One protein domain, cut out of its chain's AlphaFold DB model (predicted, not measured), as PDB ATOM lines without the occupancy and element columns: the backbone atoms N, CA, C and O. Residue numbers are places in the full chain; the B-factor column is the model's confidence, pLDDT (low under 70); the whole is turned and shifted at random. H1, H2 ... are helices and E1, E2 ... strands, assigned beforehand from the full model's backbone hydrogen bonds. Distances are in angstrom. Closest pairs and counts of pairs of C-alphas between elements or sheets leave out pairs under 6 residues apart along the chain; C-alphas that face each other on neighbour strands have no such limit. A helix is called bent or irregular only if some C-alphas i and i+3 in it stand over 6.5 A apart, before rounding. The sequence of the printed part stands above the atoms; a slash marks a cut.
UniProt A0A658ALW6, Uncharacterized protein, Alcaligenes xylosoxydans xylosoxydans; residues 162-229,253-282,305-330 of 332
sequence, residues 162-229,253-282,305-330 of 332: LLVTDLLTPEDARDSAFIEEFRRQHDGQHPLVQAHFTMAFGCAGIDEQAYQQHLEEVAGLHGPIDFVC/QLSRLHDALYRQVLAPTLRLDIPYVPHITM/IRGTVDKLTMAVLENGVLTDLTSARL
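What this domain is: This is residues 162 to 229, 253 to 282 and 305 to 330 of the 332 residues of an uncharacterized protein of Alcaligenes xylosoxydans xylosoxydans (UniProt A0A658ALW6). Two small strand pairs make a corner: E3, paired with E1, turns at 89 degrees into E4, which forms a long hairpin with E5. H2 packs on this hairpin with H3 and H4 beside it, while H1 packs on E3 and E2 towards the other end of the longest axis. The printed part has 124 residues, with four named helices and five named strands in the order H1, H2, E1, H3, H4, E2, E3, E4, E5 along the chain; both sheets are antiparallel, and the class is mixed, helices and strands. The whole is compact, radius of gyration of the C-alphas 14.6 A, spanning 38 by 34 by 29 A.

Where its parts are: Find C-alpha 311 at (28.334, 44.536, 107.806); E4, residues 311 to 318, runs 22.2 A from there. E5, 321 to 329, returns over 23.8 A, bending by 54 degrees at 326. E3 is 305 to 309, E1 225 to 229, E2 280 to 282. H1, 172 to 186, starts at (41.610, 41.693, 99.877) and is 20.5 A long. H2 is 208 to 219, 16.3 A; H3 is 253 to 261; H4, 264 to 269, is irregular, C-alphas 265 and 268 being 7.2 A apart.

How they stand to each other: In the hairpin look at N 312 and O 328, 2.8 A; in E1 and E3, at N 227 and O 307, 2.9 A. E2 pairs with no named strand. The closest C-alphas of H2 and E5 are Glu 216 and Ala 328, 5.5 A; of H1 and E3, Asp 175 and Ile 305, 6.1 A. H2, with residues 214 to 218 alone, touches H3 at Val 218 and Ala 260, closest C-alphas 6.6 A apart, opposite ways at a shallow tilt of 34 degrees, only just short of steep. H1 and H2 are apart. Every O i to N i+4 pair is within hydrogen-bond range in H1, H2 and H3; H4 has 0 of 2, and 2 of 3 O i to N i+3.

The domain as a whole: Across the cuts, C-alphas 229 and 253 are 13.8 A apart, 282 and 305 12.3 A. H1 to H2 is a long link. Residues 162 to 173 and 202 to 205 have pLDDT under 70.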
ATOM      1  N   LEU A 162      19.972  38.830 102.311       30.95
ATOM      2  CA  LEU A 162      20.972  39.388 103.227       30.95
ATOM      3  C   LEU A 162      22.413  39.206 102.708       30.95
ATOM      4  O   LEU A 162      22.876  38.075 102.545       30.95
ATOM      5  N   LEU A 163      23.095  40.333 102.469       34.41
ATOM      6  CA  LEU A 163      24.434  40.468 101.882       34.41
ATOM      7  C   LEU A 163      25.482  40.984 102.887       34.41
ATOM      8  O   LEU A 163      25.149  41.431 103.984       34.41
ATOM      9  N   VAL A 164      26.750  40.969 102.464       33.75
ATOM     10  CA  VAL A 164      27.933  41.452 103.198       33.75
ATOM     11  C   VAL A 164      28.890  42.122 102.206       33.75
ATOM     12  O   VAL A 164      29.127  41.546 101.149       33.75
ATOM     13  N   THR A 165      29.463  43.288 102.537       32.56
ATOM     14  CA  THR A 165      30.556  43.929 101.768       32.56
ATOM     15  C   THR A 165      31.448  44.797 102.670       32.56
ATOM     16  O   THR A 165      30.937  45.643 103.407       32.56
ATOM     17  N   ASP A 166      32.770  44.640 102.572       36.69
ATOM     18  CA  ASP A 166      33.749  45.150 103.551       36.69
ATOM     19  C   ASP A 166      34.777  46.148 102.963       36.69
ATOM     20  O   ASP A 166      34.820  46.407 101.757       36.69
ATOM     21  N   LEU A 167      35.600  46.751 103.831       32.72
ATOM     22  CA  LEU A 167      36.644  47.725 103.473       32.72
ATOM     23  C   LEU A 167      37.981  47.029 103.155       32.72
ATOM     24  O   LEU A 167      38.642  46.512 104.048       32.72
ATOM     25  N   LEU A 168      38.395  47.062 101.886       36.12
ATOM     26  CA  LEU A 168      39.491  46.236 101.356       36.12
ATOM     27  C   LEU A 168      40.904  46.816 101.577       36.12
ATOM     28  O   LEU A 168      41.179  47.975 101.249       36.12
ATOM     29  N   THR A 169      41.845  45.971 102.008       46.81
ATOM     30  CA  THR A 169      43.298  46.188 101.885       46.81
ATOM     31  C   THR A 169      43.805  45.832 100.469       46.81
ATOM     32  O   THR A 169      43.059  45.275  99.662       46.81
ATOM     33  N   PRO A 170      45.082  46.099 100.112       46.25
ATOM     34  CA  PRO A 170      45.655  45.698  98.816       46.25
ATOM     35  C   PRO A 170      45.819  44.181  98.587       46.25
ATOM     36  O   PRO A 170      46.282  43.775  97.514       46.25
ATOM     37  N   GLU A 171      45.506  43.345  99.580       51.06
ATOM     38  CA  GLU A 171      45.422  41.884  99.436       51.06
ATOM     39  C   GLU A 171      43.974  41.457  99.223       51.06
ATOM     40  O   GLU A 171      43.674  40.902  98.166       51.06
ATOM     41  N   ASP A 172      43.052  41.908 100.071       55.50
ATOM     42  CA  ASP A 172      41.610  41.693  99.877       55.50
ATOM     43  C   ASP A 172      41.109  42.275  98.539       55.50
ATOM     44  O   ASP A 172      40.196  41.734  97.923       55.50
ATOM     45  N   ALA A 173      41.725  43.349  98.031       59.91
ATOM     46  CA  ALA A 173      41.435  43.907  96.707       59.91
ATOM     47  C   ALA A 173      41.916  43.022  95.541       59.91
ATOM     48  O   ALA A 173      41.338  43.086  94.455       59.91
ATOM     49  N   ARG A 174      42.952  42.193  95.739       72.38
ATOM     50  CA  ARG A 174      43.374  41.175  94.761       72.38
ATOM     51  C   ARG A 174      42.457  39.958  94.827       72.38
ATOM     52  O   ARG A 174      42.005  39.508  93.777       72.38
ATOM     53  N   ASP A 175      42.123  39.501  96.029       79.12
ATOM     54  CA  ASP A 175      41.223  38.364  96.242       79.12
ATOM     55  C   ASP A 175      39.799  38.677  95.760       79.12
ATOM     56  O   ASP A 175      39.214  37.887  95.024       79.12
ATOM     57  N   SER A 176      39.273  39.871  96.053       76.31
ATOM     58  CA  SER A 176      37.969  40.335  95.550       76.31
ATOM     59  C   SER A 176      37.951  40.440  94.026       76.31
ATOM     60  O   SER A 176      36.999  39.993  93.390       76.31
ATOM     61  N   ALA A 177      39.009  40.985  93.413       81.12
ATOM     62  CA  ALA A 177      39.109  41.059  91.956       81.12
ATOM     63  C   ALA A 177      39.198  39.666  91.309       81.12
ATOM     64  O   ALA A 177      38.606  39.449  90.253       81.12
ATOM     65  N   PHE A 178      39.890  38.715  91.947       86.50
ATOM     66  CA  PHE A 178      39.916  37.315  91.526       86.50
ATOM     67  C   PHE A 178      38.535  36.654  91.646       86.50
ATOM     68  O   PHE A 178      38.085  36.028  90.686       86.50
ATOM     69  N   ILE A 179      37.847  36.820  92.784       86.62
ATOM     70  CA  ILE A 179      36.504  36.272  92.998       86.62
ATOM     71  C   ILE A 179      35.541  36.807  91.942       86.62
ATOM     72  O   ILE A 179      34.886  36.012  91.271       86.62
ATOM     73  N   GLU A 180      35.460  38.126  91.759       88.62
ATOM     74  CA  GLU A 180      34.476  38.699  90.841       88.62
ATOM     75  C   GLU A 180      34.801  38.393  89.378       88.62
ATOM     76  O   GLU A 180      33.890  38.083  88.620       88.62
ATOM     77  N   GLU A 181      36.074  38.359  88.972       89.38
ATOM     78  CA  GLU A 181      36.445  37.922  87.619       89.38
ATOM     79  C   GLU A 181      36.117  36.437  87.377       89.38
ATOM     80  O   GLU A 181      35.644  36.084  86.296       89.38
ATOM     81  N   PHE A 182      36.281  35.568  88.381       90.25
ATOM     82  CA  PHE A 182      35.873  34.160  88.300       90.25
ATOM     83  C   PHE A 182      34.341  34.024  88.229       90.25
ATOM     84  O   PHE A 182      33.808  33.341  87.350       90.25
ATOM     85  N   ARG A 183      33.610  34.744  89.091       92.56
ATOM     86  CA  ARG A 183      32.138  34.798  89.087       92.56
ATOM     87  C   ARG A 183      31.594  35.351  87.769       92.56
ATOM     88  O   ARG A 183      30.661  34.779  87.218       92.56
ATOM     89  N   ARG A 184      32.221  36.374  87.186       90.94
ATOM     90  CA  ARG A 184      31.871  36.939  85.870       90.94
ATOM     91  C   ARG A 184      31.962  35.913  84.729       90.94
ATOM     92  O   ARG A 184      31.312  36.092  83.699       90.94
ATOM     93  N   GLN A 185      32.762  34.856  84.889       92.31
ATOM     94  CA  GLN A 185      32.896  33.763  83.920       92.31
ATOM     95  C   GLN A 185      31.982  32.558  84.220       92.31
ATOM     96  O   GLN A 185      31.679  31.790  83.301       92.31
ATOM     97  N   HIS A 186      31.552  32.367  85.474       89.38
ATOM     98  CA  HIS A 186      30.986  31.090  85.936       89.38
ATOM     99  C   HIS A 186      29.696  31.175  86.769       89.38
ATOM    100  O   HIS A 186      29.037  30.147  86.937       89.38
ATOM    101  N   ASP A 187      29.302  32.347  87.271       85.25
ATOM    102  CA  ASP A 187      28.075  32.567  88.042       85.25
ATOM    103  C   ASP A 187      27.071  33.433  87.266       85.25
ATOM    104  O   ASP A 187      27.303  34.614  87.003       85.25
ATOM    105  N   GLY A 188      25.898  32.869  86.962       82.19
ATOM    106  CA  GLY A 188      24.802  33.615  86.340       82.19
ATOM    107  C   GLY A 188      24.250  34.757  87.204       82.19
ATOM    108  O   GLY A 188      23.578  35.638  86.671       82.19
ATOM    109  N   GLN A 189      24.536  34.767  88.513       78.56
ATOM    110  CA  GLN A 189      24.089  35.800  89.452       78.56
ATOM    111  C   GLN A 189      25.108  36.934  89.668       78.56
ATOM    112  O   GLN A 189      24.750  37.937  90.283       78.56
ATOM    113  N   HIS A 190      26.325  36.854  89.109       83.56
ATOM    114  CA  HIS A 190      27.331  37.929  89.185       83.56
ATOM    115  C   HIS A 190      26.780  39.336  88.847       83.56
ATOM    116  O   HIS A 190      27.074  40.272  89.585       83.56
ATOM    117  N   PRO A 191      25.950  39.539  87.796       81.88
ATOM    118  CA  PRO A 191      25.413  40.868  87.478       81.88
ATOM    119  C   PRO A 191      24.359  41.398  88.464       81.88
ATOM    120  O   PRO A 191      23.998  42.567  88.370       81.88
ATOM    121  N   LEU A 192      23.824  40.546  89.347       80.75
ATOM    122  CA  LEU A 192      22.802  40.913  90.334       80.75
ATOM    123  C   LEU A 192      23.412  41.318  91.674       80.75
ATOM    124  O   LEU A 192      22.825  42.118  92.393       80.75
ATOM    125  N   VAL A 193      24.543  40.709  92.040       80.88
ATOM    126  CA  VAL A 193      25.080  40.771  93.399       80.88
ATOM    127  C   VAL A 193      26.577  40.481  93.420       80.88
ATOM    128  O   VAL A 193      27.055  39.588  92.713       80.88
ATOM    129  N   GLN A 194      27.304  41.211  94.266       83.88
ATOM    130  CA  GLN A 194      28.713  40.959  94.570       83.88
ATOM    131  C   GLN A 194      28.909  39.667  95.384       83.88
ATOM    132  O   GLN A 194      27.952  39.035  95.847       83.88
ATOM    133  N   ALA A 195      30.164  39.257  95.541       85.81
ATOM    134  CA  ALA A 195      30.564  38.171  96.421       85.81
ATOM    135  C   ALA A 195      30.109  38.449  97.864       85.81
ATOM    136  O   ALA A 195      30.441  39.476  98.445       85.81
ATOM    137  N   HIS A 196      29.338  37.524  98.432       89.25
ATOM    138  CA  HIS A 196      28.752  37.651  99.763       89.25
ATOM    139  C   HIS A 196      28.577  36.270 100.398       89.25
ATOM    140  O   HIS A 196      28.505  35.258  99.695       89.25
ATOM    141  N   PHE A 197      28.436  36.247 101.722       90.00
ATOM    142  CA  PHE A 197      27.849  35.120 102.440       90.00
ATOM    143  C   PHE A 197      26.341  35.344 102.540       90.00
ATOM    144  O   PHE A 197      25.907  36.349 103.101       90.00
ATOM    145  N   THR A 198      25.525  34.428 102.017       88.75
ATOM    146  CA  THR A 198      24.077  34.483 102.264       88.75
ATOM    147  C   THR A 198      23.815  34.062 103.711       88.75
ATOM    148  O   THR A 198      24.069  32.915 104.086       88.75
ATOM    149  N   MET A 199      23.338  34.994 104.540       88.56
ATOM    150  CA  MET A 199      23.151  34.753 105.982       88.56
ATOM    151  C   MET A 199      21.728  34.319 106.347       88.56
ATOM    152  O   MET A 199      21.544  33.547 107.283       88.56
ATOM    153  N   ALA A 200      20.732  34.798 105.600       85.00
ATOM    154  CA  ALA A 200      19.339  34.380 105.692       85.00
ATOM    155  C   ALA A 200      18.623  34.644 104.359       85.00
ATOM    156  O   ALA A 200      18.931  35.612 103.656       85.00
ATOM    157  N   PHE A 201      17.643  33.803 104.040       75.25
ATOM    158  CA  PHE A 201      16.659  34.063 102.990       75.25
ATOM    159  C   PHE A 201      15.402  34.660 103.631       75.25
ATOM    160  O   PHE A 201      14.852  34.067 104.564       75.25
ATOM    161  N   GLY A 202      14.947  35.817 103.146       64.25
ATOM    162  CA  GLY A 202      13.672  36.394 103.568       64.25
ATOM    163  C   GLY A 202      12.481  35.556 103.093       64.25
ATOM    164  O   GLY A 202      12.607  34.718 102.200       64.25
ATOM    165  N   CYS A 203      11.302  35.803 103.663       63.97
ATOM    166  CA  CYS A 203      10.047  35.269 103.140       63.97
ATOM    167  C   CYS A 203       8.989  36.369 103.043       63.97
ATOM    168  O   CYS A 203       8.997  37.323 103.822       63.97
ATOM    169  N   ALA A 204       8.034  36.183 102.135       63.38
ATOM    170  CA  ALA A 204       6.823  36.989 102.108       63.38
ATOM    171  C   ALA A 204       6.069  36.866 103.446       63.38
ATOM    172  O   ALA A 204       5.904  35.760 103.968       63.38
ATOM    173  N   GLY A 205       5.577  37.987 103.982       68.12
ATOM    174  CA  GLY A 205       4.742  38.018 105.191       68.12
ATOM    175  C   GLY A 205       5.467  38.280 106.517       68.12
ATOM    176  O   GLY A 205       4.816  38.234 107.559       68.12
ATOM    177  N   ILE A 206       6.767  38.586 106.499       76.94
ATOM    178  CA  ILE A 206       7.446  39.253 107.622       76.94
ATOM    179  C   ILE A 206       7.292  40.773 107.462       76.94
ATOM    180  O   ILE A 206       7.285  41.284 106.345       76.94
ATOM    181  N   ASP A 207       7.144  41.489 108.577       84.31
ATOM    182  CA  ASP A 207       7.133  42.954 108.598       84.31
ATOM    183  C   ASP A 207       8.559  43.512 108.432       84.31
ATOM    184  O   ASP A 207       9.468  43.141 109.178       84.31
ATOM    185  N   GLU A 208       8.751  44.399 107.451       85.19
ATOM    186  CA  GLU A 208      10.065  44.944 107.081       85.19
ATOM    187  C   GLU A 208      10.723  45.712 108.238       85.19
ATOM    188  O   GLU A 208      11.916  45.539 108.495       85.19
ATOM    189  N   GLN A 209       9.950  46.503 108.992       88.75
ATOM    190  CA  GLN A 209      10.474  47.282 110.115       88.75
ATOM    191  C   GLN A 209      10.890  46.368 111.278       88.75
ATOM    192  O   GLN A 209      11.943  46.577 111.885       88.75
ATOM    193  N   ALA A 210      10.104  45.329 111.569       88.81
ATOM    194  CA  ALA A 210      10.449  44.323 112.568       88.81
ATOM    195  C   ALA A 210      11.680  43.491 112.160       88.81
ATOM    196  O   ALA A 210      12.488  43.135 113.022       88.81
ATOM    197  N   TYR A 211      11.865  43.213 110.863       88.06
ATOM    198  CA  TYR A 211      13.079  42.558 110.368       88.06
ATOM    199  C   TYR A 211      14.295  43.492 110.441       88.06
ATOM    200  O   TYR A 211      15.330  43.069 110.953       88.06
ATOM    201  N   GLN A 212      14.172  44.769 110.058       89.31
ATOM    202  CA  GLN A 212      15.247  45.750 110.239       89.31
ATOM    203  C   GLN A 212      15.664  45.880 111.713       89.31
ATOM    204  O   GLN A 212      16.855  45.802 112.009       89.31
ATOM    205  N   GLN A 213      14.715  46.014 112.648       92.38
ATOM    206  CA  GLN A 213      15.053  46.082 114.075       92.38
ATOM    207  C   GLN A 213      15.782  44.809 114.532       92.38
ATOM    208  O   GLN A 213      16.791  44.888 115.229       92.38
ATOM    209  N   HIS A 214      15.316  43.631 114.109       92.56
ATOM    210  CA  HIS A 214      15.963  42.365 114.442       92.56
ATOM    211  C   HIS A 214      17.376  42.232 113.835       92.56
ATOM    212  O   HIS A 214      18.276  41.703 114.489       92.56
ATOM    213  N   LEU A 215      17.593  42.749 112.620       90.94
ATOM    214  CA  LEU A 215      18.903  42.829 111.965       90.94
ATOM    215  C   LEU A 215      19.871  43.715 112.764       90.94
ATOM    216  O   LEU A 215      21.006  43.315 113.017       90.94
ATOM    217  N   GLU A 216      19.415  44.898 113.184       94.19
ATOM    218  CA  GLU A 216      20.187  45.844 113.998       94.19
ATOM    219  C   GLU A 216      20.507  45.268 115.390       94.19
ATOM    220  O   GLU A 216      21.654  45.341 115.835       94.19
ATOM    221  N   GLU A 217      19.541  44.609 116.043       95.75
ATOM    222  CA  GLU A 217      19.744  43.887 117.309       95.75
ATOM    223  C   GLU A 217      20.782  42.761 117.184       95.75
ATOM    224  O   GLU A 217      21.601  42.579 118.083       95.75
ATOM    225  N   VAL A 218      20.771  41.994 116.089       95.00
ATOM    226  CA  VAL A 218      21.761  40.929 115.854       95.00
ATOM    227  C   VAL A 218      23.145  41.512 115.555       95.00
ATOM    228  O   VAL A 218      24.134  41.044 116.120       95.00
ATOM    229  N   ALA A 219      23.229  42.552 114.726       93.06
ATOM    230  CA  ALA A 219      24.495  43.193 114.377       93.06
ATOM    231  C   ALA A 219      25.167  43.882 115.583       93.06
ATOM    232  O   ALA A 219      26.389  43.825 115.723       93.06
ATOM    233  N   GLY A 220      24.384  44.452 116.503       95.62
ATOM    234  CA  GLY A 220      24.885  45.010 117.767       95.62
ATOM    235  C   GLY A 220      25.314  43.971 118.817       95.62
ATOM    236  O   GLY A 220      25.837  44.351 119.861       95.62
ATOM    237  N   LEU A 221      25.093  42.673 118.570       95.56
ATOM    238  CA  LEU A 221      25.474  41.565 119.464       95.56
ATOM    239  C   LEU A 221      26.650  40.724 118.939       95.56
ATOM    240  O   LEU A 221      27.085  39.790 119.615       95.56
ATOM    241  N   HIS A 222      27.150  41.020 117.739       92.44
ATOM    242  CA  HIS A 222      28.247  40.305 117.096       92.44
ATOM    243  C   HIS A 222      29.290  41.312 116.607       92.44
ATOM    244  O   HIS A 222      28.946  42.233 115.873       92.44
ATOM    245  N   GLY A 223      30.555  41.138 116.986       91.38
ATOM    246  CA  GLY A 223      31.672  41.870 116.382       91.38
ATOM    247  C   GLY A 223      32.019  41.352 114.977       91.38
ATOM    248  O   GLY A 223      31.502  40.302 114.573       91.38
ATOM    249  N   PRO A 224      32.889  42.056 114.226       91.56
ATOM    250  CA  PRO A 224      33.322  41.636 112.895       91.56
ATOM    251  C   PRO A 224      33.913  40.220 112.869       91.56
ATOM    252  O   PRO A 224      34.525  39.760 113.837       91.56
ATOM    253  N   ILE A 225      33.723  39.518 111.751       88.88
ATOM    254  CA  ILE A 225      34.119  38.113 111.600       88.88
ATOM    255  C   ILE A 225      35.201  37.992 110.529       88.88
ATOM    256  O   ILE A 225      34.902  38.007 109.338       88.88
ATOM    257  N   ASP A 226      36.446  37.809 110.960       90.62
ATOM    258  CA  ASP A 226      37.532  37.393 110.071       90.62
ATOM    259  C   ASP A 226      37.301  35.958 109.577       90.62
ATOM    260  O   ASP A 226      36.886  35.077 110.346       90.62
ATOM    261  N   PHE A 227      37.587  35.714 108.299       88.69
ATOM    262  CA  PHE A 227      37.459  34.407 107.665       88.69
ATOM    263  C   PHE A 227      38.645  34.082 106.751       88.69
ATOM    264  O   PHE A 227      39.322  34.967 106.221       88.69
ATOM    265  N   VAL A 228      38.875  32.784 106.534       89.62
ATOM    266  CA  VAL A 228      39.826  32.299 105.524       89.62
ATOM    267  C   VAL A 228      39.237  31.100 104.788       89.62
ATOM    268  O   VAL A 228      38.892  30.095 105.407       89.62
ATOM    269  N   CYS A 229      39.138  31.206 103.463       87.94
ATOM    270  CA  CYS A 229      38.620  30.177 102.567       87.94
ATOM    271  C   CYS A 229      39.770  29.486 101.823       87.94
ATOM    272  O   CYS A 229      40.380  30.089 100.935       87.94
ATOM    273  N   GLN A 253      31.681  31.320 113.520       93.62
ATOM    274  CA  GLN A 253      31.089  32.626 113.815       93.62
ATOM    275  C   GLN A 253      29.951  32.923 112.833       93.62
ATOM    276  O   GLN A 253      28.870  33.297 113.277       93.62
ATOM    277  N   LEU A 254      30.146  32.656 111.536       92.44
ATOM    278  CA  LEU A 254      29.110  32.812 110.506       92.44
ATOM    279  C   LEU A 254      27.906  31.892 110.761       92.44
ATOM    280  O   LEU A 254      26.769  32.345 110.700       92.44
ATOM    281  N   SER A 255      28.134  30.632 111.152       93.00
ATOM    282  CA  SER A 255      27.038  29.719 111.529       93.00
ATOM    283  C   SER A 255      26.259  30.242 112.743       93.00
ATOM    284  O   SER A 255      25.036  30.283 112.723       93.00
ATOM    285  N   ARG A 256      26.955  30.754 113.771       94.69
ATOM    286  CA  ARG A 256      26.300  31.383 114.931       94.69
ATOM    287  C   ARG A 256      25.573  32.684 114.586       94.69
ATOM    288  O   ARG A 256      24.604  33.004 115.260       94.69
ATOM    289  N   LEU A 257      26.020  33.427 113.572       94.12
ATOM    290  CA  LEU A 257      25.342  34.633 113.089       94.12
ATOM    291  C   LEU A 257      24.062  34.279 112.315       94.12
ATOM    292  O   LEU A 257      23.024  34.880 112.570       94.12
ATOM    293  N   HIS A 258      24.100  33.251 111.460       94.25
ATOM    294  CA  HIS A 258      22.910  32.635 110.856       94.25
ATOM    295  C   HIS A 258      21.906  32.185 111.931       94.25
ATOM    296  O   HIS A 258      20.743  32.583 111.904       94.25
ATOM    297  N   ASP A 259      22.357  31.430 112.935       93.56
ATOM    298  CA  ASP A 259      21.485  30.939 114.010       93.56
ATOM    299  C   ASP A 259      20.942  32.084 114.886       93.56
ATOM    300  O   ASP A 259      19.830  32.003 115.410       93.56
ATOM    301  N   ALA A 260      21.698  33.180 115.028       94.94
ATOM    302  CA  ALA A 260      21.251  34.389 115.711       94.94
ATOM    303  C   ALA A 260      20.216  35.190 114.902       94.94
ATOM    304  O   ALA A 260      19.359  35.825 115.526       94.94
ATOM    305  N   LEU A 261      20.277  35.143 113.566       91.12
ATOM    306  CA  LEU A 261      19.280  35.711 112.653       91.12
ATOM    307  C   LEU A 261      18.004  34.867 112.620       91.12
ATOM    308  O   LEU A 261      16.923  35.421 112.714       91.12
ATOM    309  N   TYR A 262      18.081  33.534 112.587       91.44
ATOM    310  CA  TYR A 262      16.899  32.652 112.601       91.44
ATOM    311  C   TYR A 262      16.215  32.521 113.987       91.44
ATOM    312  O   TYR A 262      15.645  31.488 114.344       91.44
ATOM    313  N   ARG A 263      16.221  33.607 114.770       88.50
ATOM    314  CA  ARG A 263      15.402  33.811 115.977       88.50
ATOM    315  C   ARG A 263      14.250  34.775 115.663       88.50
ATOM    316  O   ARG A 263      14.103  35.257 114.546       88.50
ATOM    317  N   GLN A 264      13.431  35.063 116.677       88.88
ATOM    318  CA  GLN A 264      12.365  36.072 116.629       88.88
ATOM    319  C   GLN A 264      11.514  35.973 115.342       88.88
ATOM    320  O   GLN A 264      10.869  34.950 115.118       88.88
ATOM    321  N   VAL A 265      11.532  37.014 114.501       86.06
ATOM    322  CA  VAL A 265      10.723  37.145 113.280       86.06
ATOM    323  C   VAL A 265      11.089  36.151 112.173       86.06
ATOM    324  O   VAL A 265      10.207  35.750 111.419       86.06
ATOM    325  N   LEU A 266      12.348  35.701 112.096       85.62
ATOM    326  CA  LEU A 266      12.805  34.713 111.107       85.62
ATOM    327  C   LEU A 266      12.665  33.261 111.592       85.62
ATOM    328  O   LEU A 266      12.729  32.342 110.780       85.62
ATOM    329  N   ALA A 267      12.447  33.011 112.887       88.38
ATOM    330  CA  ALA A 267      12.362  31.643 113.417       88.38
ATOM    331  C   ALA A 267      11.351  30.719 112.685       88.38
ATOM    332  O   ALA A 267      11.671  29.543 112.501       88.38
ATOM    333  N   PRO A 268      10.174  31.190 112.211       84.94
ATOM    334  CA  PRO A 268       9.243  30.356 111.443       84.94
ATOM    335  C   PRO A 268       9.722  29.967 110.034       84.94
ATOM    336  O   PRO A 268       9.107  29.100 109.415       84.94
ATOM    337  N   THR A 269      10.770  30.605 109.499       83.44
ATOM    338  CA  THR A 269      11.224  30.428 108.106       83.44
ATOM    339  C   THR A 269      12.438  29.500 107.976       83.44
ATOM    340  O   THR A 269      12.809  29.123 106.862       83.44
ATOM    341  N   LEU A 270      13.036  29.081 109.100       85.69
ATOM    342  CA  LEU A 270      14.208  28.206 109.133       85.69
ATOM    343  C   LEU A 270      13.902  26.806 108.571       85.69
ATOM    344  O   LEU A 270      13.116  26.034 109.124       85.69
ATOM    345  N   ARG A 271      14.598  26.436 107.493       82.50
ATOM    346  CA  ARG A 271      14.494  25.121 106.845       82.50
ATOM    347  C   ARG A 271      15.411  24.091 107.501       82.50
ATOM    348  O   ARG A 271      16.500  23.816 107.015       82.50
ATOM    349  N   LEU A 272      14.931  23.486 108.590       85.69
ATOM    350  CA  LEU A 272      15.643  22.456 109.368       85.69
ATOM    351  C   LEU A 272      16.024  21.182 108.579       85.69
ATOM    352  O   LEU A 272      16.800  20.370 109.075       85.69
ATOM    353  N   ASP A 273      15.489  20.985 107.370       83.50
ATOM    354  CA  ASP A 273      15.860  19.898 106.456       83.50
ATOM    355  C   ASP A 273      17.085  20.211 105.572       83.50
ATOM    356  O   ASP A 273      17.572  19.326 104.868       83.50
ATOM    357  N   ILE A 274      17.598  21.447 105.612       80.69
ATOM    358  CA  ILE A 274      18.759  21.903 104.841       80.69
ATOM    359  C   ILE A 274      19.854  22.358 105.824       80.69
ATOM    360  O   ILE A 274      19.633  23.306 106.576       80.69
ATOM    361  N   PRO A 275      21.045  21.727 105.847       85.12
ATOM    362  CA  PRO A 275      22.133  22.178 106.706       85.12
ATOM    363  C   PRO A 275      22.690  23.514 106.203       85.12
ATOM    364  O   PRO A 275      23.044  23.636 105.028       85.12
ATOM    365  N   TYR A 276      22.820  24.502 107.092       87.81
ATOM    366  CA  TYR A 276      23.513  25.740 106.751       87.81
ATOM    367  C   TYR A 276      25.015  25.489 106.605       87.81
ATOM    368  O   TYR A 276      25.670  24.988 107.520       87.81
ATOM    369  N   VAL A 277      25.560  25.878 105.454       89.12
ATOM    370  CA  VAL A 277      26.999  25.985 105.219       89.12
ATOM    371  C   VAL A 277      27.264  27.429 104.796       89.12
ATOM    372  O   VAL A 277      26.766  27.822 103.738       89.12
ATOM    373  N   PRO A 278      28.014  28.234 105.571       90.38
ATOM    374  CA  PRO A 278      28.418  29.562 105.128       90.38
ATOM    375  C   PRO A 278      29.331  29.420 103.908       90.38
ATOM    376  O   PRO A 278      30.314  28.680 103.946       90.38
ATOM    377  N   HIS A 279      29.001  30.099 102.813       93.94
ATOM    378  CA  HIS A 279      29.774  30.033 101.578       93.94
ATOM    379  C   HIS A 279      29.685  31.314 100.745       93.94
ATOM    380  O   HIS A 279      28.700  32.045 100.831       93.94
ATOM    381  N   ILE A 280      30.683  31.518  99.881       90.50
ATOM    382  CA  ILE A 280      30.640  32.468  98.760       90.50
ATOM    383  C   ILE A 280      30.423  31.665  97.470       90.50
ATOM    384  O   ILE A 280      31.141  30.694  97.217       90.50
ATOM    385  N   THR A 281      29.451  32.048  96.639       91.00
ATOM    386  CA  THR A 281      29.197  31.370  95.352       91.00
ATOM    387  C   THR A 281      30.144  31.871  94.263       91.00
ATOM    388  O   THR A 281      30.081  33.028  93.861       91.00
ATOM    389  N   MET A 282      30.991  30.972  93.753       91.94
ATOM    390  CA  MET A 282      31.950  31.215  92.665       91.94
ATOM    391  C   MET A 282      31.380  30.901  91.280       91.94
ATOM    392  O   MET A 282      31.842  31.438  90.279       91.94
ATOM    393  N   ILE A 305      42.015  32.494 100.334       85.56
ATOM    394  CA  ILE A 305      41.319  33.784 100.263       85.56
ATOM    395  C   ILE A 305      41.032  34.272 101.675       85.56
ATOM    396  O   ILE A 305      40.487  33.518 102.487       85.56
ATOM    397  N   ARG A 306      41.373  35.528 101.955       85.62
ATOM    398  CA  ARG A 306      41.222  36.158 103.275       85.62
ATOM    399  C   ARG A 306      40.208  37.300 103.222       85.62
ATOM    400  O   ARG A 306      39.952  37.868 102.163       85.62
ATOM    401  N   GLY A 307      39.621  37.626 104.369       83.94
ATOM    402  CA  GLY A 307      38.768  38.801 104.506       83.94
ATOM    403  C   GLY A 307      38.084  38.892 105.864       83.94
ATOM    404  O   GLY A 307      38.242  38.024 106.725       83.94
ATOM    405  N   THR A 308      37.285  39.941 106.017       85.62
ATOM    406  CA  THR A 308      36.446  40.208 107.187       85.62
ATOM    407  C   THR A 308      34.989  40.366 106.739       85.62
ATOM    408  O   THR A 308      34.700  40.576 105.558       85.62
ATOM    409  N   VAL A 309      34.069  40.193 107.685       87.19
ATOM    410  CA  VAL A 309      32.645  40.517 107.583       87.19
ATOM    411  C   VAL A 309      32.343  41.565 108.658       87.19
ATOM    412  O   VAL A 309      32.268  41.212 109.837       87.19
ATOM    413  N   ASP A 310      32.196  42.840 108.282       88.44
ATOM    414  CA  ASP A 310      31.904  43.975 109.180       88.44
ATOM    415  C   ASP A 310      30.458  44.488 109.087       88.44
ATOM    416  O   ASP A 310      30.036  45.290 109.925       88.44
ATOM    417  N   LYS A 311      29.673  44.006 108.111       88.06
ATOM    418  CA  LYS A 311      28.334  44.536 107.806       88.06
ATOM    419  C   LYS A 311      27.336  43.477 107.339       88.06
ATOM    420  O   LYS A 311      27.645  42.647 106.492       88.06
ATOM    421  N   LEU A 312      26.105  43.597 107.830       88.94
ATOM    422  CA  LEU A 312      24.909  42.896 107.366       88.94
ATOM    423  C   LEU A 312      24.021  43.856 106.563       88.94
ATOM    424  O   LEU A 312      23.576  44.867 107.101       88.94
ATOM    425  N   THR A 313      23.737  43.539 105.298       86.62
ATOM    426  CA  THR A 313      22.949  44.366 104.365       86.62
ATOM    427  C   THR A 313      21.667  43.659 103.932       86.62
ATOM    428  O   THR A 313      21.717  42.699 103.169       86.62
ATOM    429  N   MET A 314      20.508  44.131 104.394       86.62
ATOM    430  CA  MET A 314      19.208  43.630 103.940       86.62
ATOM    431  C   MET A 314      18.833  44.316 102.625       86.62
ATOM    432  O   MET A 314      18.663  45.533 102.597       86.62
ATOM    433  N   ALA A 315      18.693  43.536 101.558       82.75
ATOM    434  CA  ALA A 315      18.258  43.943 100.222       82.75
ATOM    435  C   ALA A 315      16.896  43.321  99.857       82.75
ATOM    436  O   ALA A 315      16.405  42.480 100.602       82.75
ATOM    437  N   VAL A 316      16.311  43.689  98.710       82.00
ATOM    438  CA  VAL A 316      15.074  43.143  98.095       82.00
ATOM    439  C   VAL A 316      15.317  42.736  96.640       82.00
ATOM    440  O   VAL A 316      15.988  43.470  95.914       82.00
ATOM    441  N   LEU A 317      14.771  41.593  96.190       77.06
ATOM    442  CA  LEU A 317      14.867  41.116  94.799       77.06
ATOM    443  C   LEU A 317      13.535  41.278  94.042       77.06
ATOM    444  O   LEU A 317      12.773  40.327  93.859       77.06
ATOM    445  N   GLU A 318      13.275  42.480  93.533       77.88
ATOM    446  CA  GLU A 318      12.075  42.790  92.750       77.88
ATOM    447  C   GLU A 318      12.351  42.797  91.243       77.88
ATOM    448  O   GLU A 318      13.280  43.435  90.760       77.88
ATOM    449  N   ASN A 319      11.507  42.115  90.460       78.69
ATOM    450  CA  ASN A 319      11.559  42.110  88.986       78.69
ATOM    451  C   ASN A 319      12.921  41.699  88.369       78.69
ATOM    452  O   ASN A 319      13.170  41.955  87.190       78.69
ATOM    453  N   GLY A 320      13.787  41.032  89.140       74.00
ATOM    454  CA  GLY A 320      15.155  40.682  88.735       74.00
ATOM    455  C   GLY A 320      16.199  41.774  88.996       74.00
ATOM    456  O   GLY A 320      17.318  41.653  88.508       74.00
ATOM    457  N   VAL A 321      15.856  42.817  89.757       76.62
ATOM    458  CA  VAL A 321      16.773  43.837  90.282       76.62
ATOM    459  C   VAL A 321      16.922  43.624  91.785       76.62
ATOM    460  O   VAL A 321      15.925  43.493  92.493       76.62
ATOM    461  N   LEU A 322      18.163  43.588  92.268       79.44
ATOM    462  CA  LEU A 322      18.471  43.533  93.694       79.44
ATOM    463  C   LEU A 322      18.750  44.955  94.205       79.44
ATOM    464  O   LEU A 322      19.533  45.677  93.587       79.44
ATOM    465  N   THR A 323      18.102  45.361  95.297       81.38
ATOM    466  CA  THR A 323      18.212  46.719  95.866       81.38
ATOM    467  C   THR A 323      18.441  46.654  97.371       81.38
ATOM    468  O   THR A 323      17.613  46.089  98.077       81.38
ATOM    469  N   ASP A 324      19.517  47.256  97.877       85.25
ATOM    470  CA  ASP A 324      19.772  47.365  99.320       85.25
ATOM    471  C   ASP A 324      18.726  48.276  99.998       85.25
ATOM    472  O   ASP A 324      18.497  49.400  99.550       85.25
ATOM    473  N   LEU A 325      18.108  47.805 101.086       84.38
ATOM    474  CA  LEU A 325      17.129  48.547 101.895       84.38
ATOM    475  C   LEU A 325      17.779  49.189 103.125       84.38
ATOM    476  O   LEU A 325      17.588  50.372 103.397       84.38
ATOM    477  N   THR A 326      18.563  48.412 103.875       86.12
ATOM    478  CA  THR A 326      19.260  48.878 105.084       86.12
ATOM    479  C   THR A 326      20.547  48.091 105.315       86.12
ATOM    480  O   THR A 326      20.796  47.058 104.688       86.12
ATOM    481  N   SER A 327      21.423  48.584 106.190       87.69
ATOM    482  CA  SER A 327      22.650  47.885 106.569       87.69
ATOM    483  C   SER A 327      23.087  48.213 107.992       87.69
ATOM    484  O   SER A 327      23.224  49.383 108.346       87.69
ATOM    485  N   ALA A 328      23.396  47.180 108.773       88.94
ATOM    486  CA  ALA A 328      23.886  47.289 110.141       88.94
ATOM    487  C   ALA A 328      25.329  46.766 110.243       88.94
ATOM    488  O   ALA A 328      25.674  45.745 109.648       88.94
ATOM    489  N   ARG A 329      26.187  47.468 110.992       92.19
ATOM    490  CA  ARG A 329      27.576  47.046 111.239       92.19
ATOM    491  C   ARG A 329      27.650  46.048 112.391       92.19
ATOM    492  O   ARG A 329      27.086  46.304 113.454       92.19
ATOM    493  N   LEU A 330      28.409  44.973 112.194       87.50
ATOM    494  CA  LEU A 330      28.827  44.083 113.271       87.50
ATOM    495  C   LEU A 330      29.702  44.886 114.244       87.50
ATOM    496  O   LEU A 330      30.734  45.440 113.858       87.50
TER     497      LEU A 330